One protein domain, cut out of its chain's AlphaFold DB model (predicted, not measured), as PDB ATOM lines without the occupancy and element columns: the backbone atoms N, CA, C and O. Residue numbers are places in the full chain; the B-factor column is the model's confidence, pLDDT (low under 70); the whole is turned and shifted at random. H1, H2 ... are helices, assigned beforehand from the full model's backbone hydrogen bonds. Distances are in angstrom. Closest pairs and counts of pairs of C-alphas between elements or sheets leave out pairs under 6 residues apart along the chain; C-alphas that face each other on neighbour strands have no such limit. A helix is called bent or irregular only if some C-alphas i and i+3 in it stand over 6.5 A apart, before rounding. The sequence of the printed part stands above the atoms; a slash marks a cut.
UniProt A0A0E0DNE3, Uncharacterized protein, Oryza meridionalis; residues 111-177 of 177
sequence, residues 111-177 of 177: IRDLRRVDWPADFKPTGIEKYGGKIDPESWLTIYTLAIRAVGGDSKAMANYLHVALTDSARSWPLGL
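This is residues 111 to 177 of the 177 residues of an uncharacterized protein of Oryza meridionalis (UniProt A0A0E0DNE3). Three helices with much loop: H3 lies between short H1 and long H2, a long loop, residues 116 to 136, goes from H1 round to H2, and residues 165 to 177 trail after H3. The 67 printed residues include three named helices, in the order H1, H2, H3; the class is all helix, with under half in named elements. The whole is compact, radius of gyration of the C-alphas 12.1 A, spanning 32 by 27 by 18 A.

Start at H1, residues 111 to 115; it touches H3, residues 155 to 164, closest at the C-alphas of Leu 114 and Lys 156, 5.8 A apart. H2, residues 137 to 150, is apart from H1. With residues 145 to 148 alone, H2 only just touches H3, with 3 pairs of C-alphas within 8 A, the closest those of Ile 148 and Met 158, 6.5 A; the tilt is steep, 61 degrees, opposite ways. Every O i to N i+4 pair is within hydrogen-bond range in H1 and H2, and 4 of 6 in H3, which is only just irregular: C-alphas 160 and 163 are 7.0 A apart.

Find C-alpha 111 at (40.426, 17.770, -44.881), where H1 begins, 6.1 A long. H2 spans 19.9 A; H3, 15.1 A, ends at C-alpha 164, (23.267, 17.276, -45.535).

The farthest C-alphas, Ala 121 and Leu 177, are 35.0 A apart. The printed part has no cut; the H1 to H2 link is long. Residues 111, 170 and 172 to 177 have pLDDT under 70.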
ATOM      1  N   ILE A 111      41.064  16.494 -44.528       68.81
ATOM      2  CA  ILE A 111      40.426  17.770 -44.881       68.81
ATOM      3  C   ILE A 111      40.825  18.215 -46.292       68.81
ATOM      4  O   ILE A 111      39.978  18.681 -47.055       68.81
ATOM      5  N   ARG A 112      42.103  18.086 -46.667       75.25
ATOM      6  CA  ARG A 112      42.572  18.458 -48.009       75.25
ATOM      7  C   ARG A 112      41.946  17.573 -49.084       75.25
ATOM      8  O   ARG A 112      41.515  18.084 -50.117       75.25
ATOM      9  N   ASP A 113      41.899  16.270 -48.846       73.38
ATOM     10  CA  ASP A 113      41.429  15.308 -49.834       73.38
ATOM     11  C   ASP A 113      39.899  15.355 -49.990       73.38
ATOM     12  O   ASP A 113      39.411  15.201 -51.111       73.38
ATOM     13  N   LEU A 114      39.158  15.680 -48.920       78.31
ATOM     14  CA  LEU A 114      37.715  15.954 -48.969       78.31
ATOM     15  C   LEU A 114      37.361  17.286 -49.640       78.31
ATOM     16  O   LEU A 114      36.337  17.362 -50.311       78.31
ATOM     17  N   ARG A 115      38.191  18.329 -49.505       75.75
ATOM     18  CA  ARG A 115      37.977  19.620 -50.194       75.75
ATOM     19  C   ARG A 115      38.105  19.514 -51.712       75.75
ATOM     20  O   ARG A 115      37.499  20.301 -52.428       75.75
ATOM     21  N   ARG A 116      38.900  18.559 -52.202       82.12
ATOM     22  CA  ARG A 116      39.089  18.279 -53.634       82.12
ATOM     23  C   ARG A 116      38.042  17.281 -54.129       82.12
ATOM     24  O   ARG A 116      38.399  16.210 -54.623       82.12
ATOM     25  N   VAL A 117      36.772  17.600 -53.900       82.81
ATOM     26  CA  VAL A 117      35.649  16.837 -54.445       82.81
ATOM     27  C   VAL A 117      35.306  17.392 -55.823       82.81
ATOM     28  O   VAL A 117      35.022  18.580 -55.975       82.81
ATOM     29  N   ASP A 118      35.366  16.526 -56.826       85.56
ATOM     30  CA  ASP A 118      34.942  16.847 -58.181       85.56
ATOM     31  C   ASP A 118      33.441  16.548 -58.273       85.56
ATOM     32  O   ASP A 118      33.028  15.398 -58.426       85.56
ATOM     33  N   TRP A 119      32.605  17.574 -58.087       88.69
ATOM     34  CA  TRP A 119      31.152  17.410 -58.151       88.69
ATOM     35  C   TRP A 119      30.693  17.157 -59.598       88.69
ATOM     36  O   TRP A 119      31.020  17.953 -60.482       88.69
ATOM     37  N   PRO A 120      29.889  16.107 -59.855       84.62
ATOM     38  CA  PRO A 120      29.223  15.926 -61.143       84.62
ATOM     39  C   PRO A 120      28.340  17.132 -61.507       84.62
ATOM     40  O   PRO A 120      27.711  17.726 -60.630       84.62
ATOM     41  N   ALA A 121      28.249  17.463 -62.801       80.25
ATOM     42  CA  ALA A 121      27.556  18.663 -63.296       80.25
ATOM     43  C   ALA A 121      26.071  18.763 -62.881       80.25
ATOM     44  O   ALA A 121      25.558  19.865 -62.727       80.25
ATOM     45  N   ASP A 122      25.422  17.625 -62.613       83.12
ATOM     46  CA  ASP A 122      24.017  17.528 -62.196       83.12
ATOM     47  C   ASP A 122      23.857  16.831 -60.835       83.12
ATOM     48  O   ASP A 122      22.886  16.106 -60.592       83.12
ATOM     49  N   PHE A 123      24.829  17.005 -59.931       86.56
ATOM     50  CA  PHE A 123      24.821  16.340 -58.631       86.56
ATOM     51  C   PHE A 123      23.663  16.821 -57.742       86.56
ATOM     52  O   PHE A 123      23.764  17.786 -56.983       86.56
ATOM     53  N   LYS A 124      22.536  16.112 -57.829       87.19
ATOM     54  CA  LYS A 124      21.344  16.335 -57.011       87.19
ATOM     55  C   LYS A 124      20.745  14.991 -56.600       87.19
ATOM     56  O   LYS A 124      19.817  14.509 -57.252       87.19
ATOM     57  N   PRO A 125      21.259  14.370 -55.526       85.12
ATOM     58  CA  PRO A 125      20.708  13.122 -55.018       85.12
ATOM     59  C   PRO A 125      19.248  13.334 -54.590       85.12
ATOM     60  O   PRO A 125      18.963  14.099 -53.667       85.12
ATOM     61  N   THR A 126      18.308  12.680 -55.272       83.00
ATOM     62  CA  THR A 126      16.870  12.735 -54.960       83.00
ATOM     63  C   THR A 126      16.390  11.424 -54.351       83.00
ATOM     64  O   THR A 126      16.883  10.363 -54.716       83.00
ATOM     65  N   GLY A 127      15.384  11.482 -53.475       78.50
ATOM     66  CA  GLY A 127      14.771  10.281 -52.892       78.50
ATOM     67  C   GLY A 127      15.524   9.689 -51.697       78.50
ATOM     68  O   GLY A 127      15.137   8.631 -51.214       78.50
ATOM     69  N   ILE A 128      16.562  10.369 -51.198       85.31
ATOM     70  CA  ILE A 128      17.195  10.040 -49.918       85.31
ATOM     71  C   ILE A 128      16.432  10.778 -48.816       85.31
ATOM     72  O   ILE A 128      16.496  12.006 -48.725       85.31
ATOM     73  N   GLU A 129      15.706  10.045 -47.977       87.75
ATOM     74  CA  GLU A 129      15.147  10.613 -46.749       87.75
ATOM     75  C   GLU A 129      16.273  10.983 -45.780       87.75
ATOM     76  O   GLU A 129      17.275  10.276 -45.690       87.75
ATOM     77  N   LYS A 130      16.130  12.086 -45.037       90.94
ATOM     78  CA  LYS A 130      17.150  12.462 -44.051       90.94
ATOM     79  C   LYS A 130      17.173  11.470 -42.892       90.94
ATOM     80  O   LYS A 130      16.128  11.139 -42.334       90.94
ATOM     81  N   TYR A 131      18.366  11.069 -42.469       90.31
ATOM     82  CA  TYR A 131      18.517  10.158 -41.345       90.31
ATOM     83  C   TYR A 131      18.142  10.829 -40.024       90.31
ATOM     84  O   TYR A 131      18.732  11.839 -39.628       90.31
ATOM     85  N   GLY A 132      17.163  10.243 -39.335       85.69
ATOM     86  CA  GLY A 132      16.661  10.699 -38.039       85.69
ATOM     87  C   GLY A 132      16.938   9.762 -36.866       85.69
ATOM     88  O   GLY A 132      16.358   9.974 -35.808       85.69
ATOM     89  N   GLY A 133      17.732   8.701 -37.046       83.44
ATOM     90  CA  GLY A 133      17.978   7.708 -35.987       83.44
ATOM     91  C   GLY A 133      16.882   6.648 -35.810       83.44
ATOM     92  O   GLY A 133      17.032   5.751 -34.993       83.44
ATOM     93  N   LYS A 134      15.764   6.746 -36.545       82.69
ATOM     94  CA  LYS A 134      14.591   5.859 -36.385       82.69
ATOM     95  C   LYS A 134      14.634   4.595 -37.240       82.69
ATOM     96  O   LYS A 134      13.960   3.621 -36.931       82.69
ATOM     97  N   ILE A 135      15.360   4.663 -38.345       81.94
ATOM     98  CA  ILE A 135      15.581   3.552 -39.266       81.94
ATOM     99  C   ILE A 135      16.945   2.945 -38.972       81.94
ATOM    100  O   ILE A 135      17.837   3.633 -38.468       81.94
ATOM    101  N   ASP A 136      17.090   1.665 -39.289       86.00
ATOM    102  CA  ASP A 136      18.361   0.968 -39.170       86.00
ATOM    103  C   ASP A 136      19.474   1.739 -39.927       86.00
ATOM    104  O   ASP A 136      19.284   2.080 -41.104       86.00
ATOM    105  N   PRO A 137      20.599   2.083 -39.263       82.00
ATOM    106  CA  PRO A 137      21.666   2.870 -39.876       82.00
ATOM    107  C   PRO A 137      22.247   2.220 -41.136       82.00
ATOM    108  O   PRO A 137      22.537   2.922 -42.104       82.00
ATOM    109  N   GLU A 138      22.396   0.894 -41.148       84.62
ATOM    110  CA  GLU A 138      22.989   0.151 -42.266       84.62
ATOM    111  C   GLU A 138      22.071   0.168 -43.497       84.62
ATOM    112  O   GLU A 138      22.496   0.475 -44.618       84.62
ATOM    113  N   SER A 139      20.775  -0.053 -43.278       85.06
ATOM    114  CA  SER A 139      19.738   0.039 -44.307       85.06
ATOM    115  C   SER A 139      19.682   1.437 -44.928       85.06
ATOM    116  O   SER A 139      19.612   1.586 -46.152       85.06
ATOM    117  N   TRP A 140      19.764   2.484 -44.103       90.06
ATOM    118  CA  TRP A 140      19.785   3.858 -44.598       90.06
ATOM    119  C   TRP A 140      21.065   4.185 -45.374       90.06
ATOM    120  O   TRP A 140      20.991   4.773 -46.454       90.06
ATOM    121  N   LEU A 141      22.231   3.768 -44.868       90.75
ATOM    122  CA  LEU A 141      23.522   3.963 -45.535       90.75
ATOM    123  C   LEU A 141      23.582   3.267 -46.899       90.75
ATOM    124  O   LEU A 141      24.186   3.796 -47.834       90.75
ATOM    125  N   THR A 142      22.918   2.121 -47.039       89.44
ATOM    126  CA  THR A 142      22.804   1.409 -48.317       89.44
ATOM    127  C   THR A 142      22.043   2.246 -49.349       89.44
ATOM    128  O   THR A 142      22.534   2.465 -50.458       89.44
ATOM    129  N   ILE A 143      20.876   2.783 -48.973       87.62
ATOM    130  CA  ILE A 143      20.062   3.654 -49.839       87.62
ATOM    131  C   ILE A 143      20.828   4.935 -50.185       87.62
ATOM    132  O   ILE A 143      20.867   5.349 -51.345       87.62
ATOM    133  N   TYR A 144      21.468   5.540 -49.184       91.81
ATOM    134  CA  TYR A 144      22.300   6.726 -49.330       91.81
ATOM    135  C   TYR A 144      23.414   6.511 -50.364       91.81
ATOM    136  O   TYR A 144      23.513   7.255 -51.340       91.81
ATOM    137  N   THR A 145      24.214   5.457 -50.189       89.56
ATOM    138  CA  THR A 145      25.353   5.136 -51.062       89.56
ATOM    139  C   THR A 145      24.896   4.938 -52.500       89.56
ATOM    140  O   THR A 145      25.484   5.489 -53.430       89.56
ATOM    141  N   LEU A 146      23.808   4.193 -52.683       90.56
ATOM    142  CA  LEU A 146      23.260   3.898 -53.994       90.56
ATOM    143  C   LEU A 146      22.751   5.154 -54.712       90.56
ATOM    144  O   LEU A 146      23.030   5.349 -55.893       90.56
ATOM    145  N   ALA A 147      22.038   6.029 -54.006       89.38
ATOM    146  CA  ALA A 147      21.518   7.264 -54.583       89.38
ATOM    147  C   ALA A 147      22.633   8.254 -54.963       89.38
ATOM    148  O   ALA A 147      22.508   8.949 -55.969       89.38
ATOM    149  N   ILE A 148      23.737   8.289 -54.206       90.31
ATOM    150  CA  ILE A 148      24.920   9.098 -54.538       90.31
ATOM    151  C   ILE A 148      25.635   8.536 -55.772       90.31
ATOM    152  O   ILE A 148      25.941   9.292 -56.694       90.31
ATOM    153  N   ARG A 149      25.832   7.213 -55.847       90.19
ATOM    154  CA  ARG A 149      26.429   6.557 -57.025       90.19
ATOM    155  C   ARG A 149      25.582   6.744 -58.282       90.19
ATOM    156  O   ARG A 149      26.123   6.998 -59.353       90.19
ATOM    157  N   ALA A 150      24.257   6.696 -58.153       87.75
ATOM    158  CA  ALA A 150      23.331   6.877 -59.270       87.75
ATOM    159  C   ALA A 150      23.423   8.265 -59.934       87.75
ATOM    160  O   ALA A 150      23.048   8.403 -61.096       87.75
ATOM    161  N   VAL A 151      23.927   9.279 -59.222       89.62
ATOM    162  CA  VAL A 151      24.194  10.624 -59.767       89.62
ATOM    163  C   VAL A 151      25.684  10.865 -60.046       89.62
ATOM    164  O   VAL A 151      26.116  12.009 -60.174       89.62
ATOM    165  N   GLY A 152      26.479   9.793 -60.136       86.62
ATOM    166  CA  GLY A 152      27.908   9.845 -60.458       86.62
ATOM    167  C   GLY A 152      28.812  10.259 -59.296       86.62
ATOM    168  O   GLY A 152      29.961  10.626 -59.527       86.62
ATOM    169  N   GLY A 153      28.313  10.241 -58.058       89.31
ATOM    170  CA  GLY A 153      29.109  10.566 -56.879       89.31
ATOM    171  C   GLY A 153      30.081   9.453 -56.491       89.31
ATOM    172  O   GLY A 153      29.716   8.277 -56.450       89.31
ATOM    173  N   ASP A 154      31.305   9.843 -56.148       87.94
ATOM    174  CA  ASP A 154      32.346   8.967 -55.616       87.94
ATOM    175  C   ASP A 154      32.339   8.933 -54.072       87.94
ATOM    176  O   ASP A 154      31.493   9.534 -53.402       87.94
ATOM    177  N   SER A 155      33.311   8.244 -53.470       87.25
ATOM    178  CA  SER A 155      33.440   8.166 -52.008       87.25
ATOM    179  C   SER A 155      33.657   9.530 -51.334       87.25
ATOM    180  O   SER A 155      33.279   9.703 -50.175       87.25
ATOM    181  N   LYS A 156      34.228  10.518 -52.034       87.50
ATOM    182  CA  LYS A 156      34.401  11.875 -51.496       87.50
ATOM    183  C   LYS A 156      33.095  12.653 -51.543       87.50
ATOM    184  O   LYS A 156      32.788  13.364 -50.589       87.50
ATOM    185  N   ALA A 157      32.313  12.506 -52.610       89.12
ATOM    186  CA  ALA A 157      30.965  13.052 -52.702       89.12
ATOM    187  C   ALA A 157      30.060  12.462 -51.609       89.12
ATOM    188  O   ALA A 157      29.302  13.202 -50.987       89.12
ATOM    189  N   MET A 158      30.201  11.166 -51.302       90.69
ATOM    190  CA  MET A 158      29.533  10.529 -50.158       90.69
ATOM    191  C   MET A 158      29.954  11.173 -48.829       90.69
ATOM    192  O   MET A 158      29.133  11.703 -48.087       90.69
ATOM    193  N   ALA A 159      31.248  11.209 -48.522       88.94
ATOM    194  CA  ALA A 159      31.709  11.790 -47.261       88.94
ATOM    195  C   ALA A 159      31.275  13.261 -47.097       88.94
ATOM    196  O   ALA A 159      30.821  13.667 -46.026       88.94
ATOM    197  N   ASN A 160      31.338  14.049 -48.175       88.88
ATOM    198  CA  ASN A 160      30.935  15.449 -48.151       88.88
ATOM    199  C   ASN A 160      29.421  15.644 -48.099       88.88
ATOM    200  O   ASN A 160      28.980  16.583 -47.457       88.88
ATOM    201  N   TYR A 161      28.599  14.810 -48.733       90.38
ATOM    202  CA  TYR A 161      27.146  15.018 -48.740       90.38
ATOM    203  C   TYR A 161      26.448  14.435 -47.499       90.38
ATOM    204  O   TYR A 161      25.313  14.804 -47.197       90.38
ATOM    205  N   LEU A 162      27.115  13.551 -46.745       90.19
ATOM    206  CA  LEU A 162      26.535  12.850 -45.595       90.19
ATOM    207  C   LEU A 162      25.874  13.803 -44.588       90.19
ATOM    208  O   LEU A 162      24.726  13.594 -44.214       90.19
ATOM    209  N   HIS A 163      26.546  14.892 -44.209       84.75
ATOM    210  CA  HIS A 163      26.030  15.845 -43.217       84.75
ATOM    211  C   HIS A 163      24.733  16.560 -43.648       84.75
ATOM    212  O   HIS A 163      23.933  16.956 -42.795       84.75
ATOM    213  N   VAL A 164      24.502  16.710 -44.959       87.75
ATOM    214  CA  VAL A 164      23.267  17.276 -45.535       87.75
ATOM    215  C   VAL A 164      22.117  16.272 -45.445       87.75
ATOM    216  O   VAL A 164      20.956  16.653 -45.264       87.75
ATOM    217  N   ALA A 165      22.453  14.987 -45.539       89.56
ATOM    218  CA  ALA A 165      21.528  13.868 -45.462       89.56
ATOM    219  C   ALA A 165      21.177  13.469 -44.012       89.56
ATOM    220  O   ALA A 165      20.345  12.590 -43.808       89.56
ATOM    221  N   LEU A 166      21.738  14.137 -42.998       90.12
ATOM    222  CA  LEU A 166      21.353  13.968 -41.593       90.12
ATOM    223  C   LEU A 166      20.304  15.009 -41.171       90.12
ATOM    224  O   LEU A 166      20.318  16.165 -41.604       90.12
ATOM    225  N   THR A 167      19.394  14.606 -40.286       87.81
ATOM    226  CA  THR A 167      18.566  15.548 -39.511       87.81
ATOM    227  C   THR A 167      19.409  16.268 -38.454       87.81
ATOM    228  O   THR A 167      20.475  15.783 -38.074       87.81
ATOM    229  N   ASP A 168      18.936  17.408 -37.942       79.56
ATOM    230  CA  ASP A 168      19.677  18.184 -36.935       79.56
ATOM    231  C   ASP A 168      19.958  17.369 -35.661       79.56
ATOM    232  O   ASP A 168      21.069  17.416 -35.139       79.56
ATOM    233  N   SER A 169      19.006  16.534 -35.228       74.75
ATOM    234  CA  SER A 169      19.163  15.615 -34.089       74.75
ATOM    235  C   SER A 169      20.168  14.488 -34.336       74.75
ATOM    236  O   SER A 169      20.695  13.915 -33.392       74.75
ATOM    237  N   ALA A 170      20.427  14.153 -35.599       69.50
ATOM    238  CA  ALA A 170      21.362  13.111 -35.993       69.50
ATOM    239  C   ALA A 170      22.784  13.667 -36.205       69.50
ATOM    240  O   ALA A 170      23.742  12.912 -36.220       69.50
ATOM    241  N   ARG A 171      23.013  14.978 -36.318       73.06
ATOM    242  CA  ARG A 171      24.378  15.478 -36.583       73.06
ATOM    243  C   ARG A 171      25.408  15.151 -35.493       73.06
ATOM    244  O   ARG A 171      26.600  15.212 -35.777       73.06
ATOM    245  N   SER A 172      24.975  14.782 -34.287       66.62
ATOM    246  CA  SER A 172      25.843  14.360 -33.182       66.62
ATOM    247  C   SER A 172      26.137  12.856 -33.131       66.62
ATOM    248  O   SER A 172      27.065  12.471 -32.426       66.62
ATOM    249  N   TRP A 173      25.410  11.997 -33.863       66.69
ATOM    250  CA  TRP A 173      25.672  10.545 -33.848       66.69
ATOM    251  C   TRP A 173      27.076  10.163 -34.352       66.69
ATOM    252  O   TRP A 173      27.658   9.255 -33.764       66.69
ATOM    253  N   PRO A 174      27.689  10.859 -35.340       60.44
ATOM    254  CA  PRO A 174      29.061  10.562 -35.759       60.44
ATOM    255  C   PRO A 174      30.119  10.948 -34.716       60.44
ATOM    256  O   PRO A 174      31.265  10.531 -34.837       60.44
ATOM    257  N   LEU A 175      29.759  11.775 -33.728       58.66
ATOM    258  CA  LEU A 175      30.654  12.254 -32.668       58.66
ATOM    259  C   LEU A 175      30.482  11.473 -31.354       58.66
ATOM    260  O   LEU A 175      31.156  11.788 -30.380       58.66
ATOM    261  N   GLY A 176      29.555  10.511 -31.311       49.97
ATOM    262  CA  GLY A 176      29.179   9.771 -30.104       49.97
ATOM    263  C   GLY A 176      29.781   8.370 -29.979       49.97
ATOM    264  O   GLY A 176      29.258   7.590 -29.185       49.97
ATOM    265  N   LEU A 177      30.807   8.039 -30.774       44.50
ATOM    266  CA  LEU A 177      31.596   6.806 -30.639       44.50
ATOM    267  C   LEU A 177      32.711   6.968 -29.604       44.50
ATOM    268  O   LEU A 177      33.388   8.022 -29.639       44.50
TER     269      LEU A 177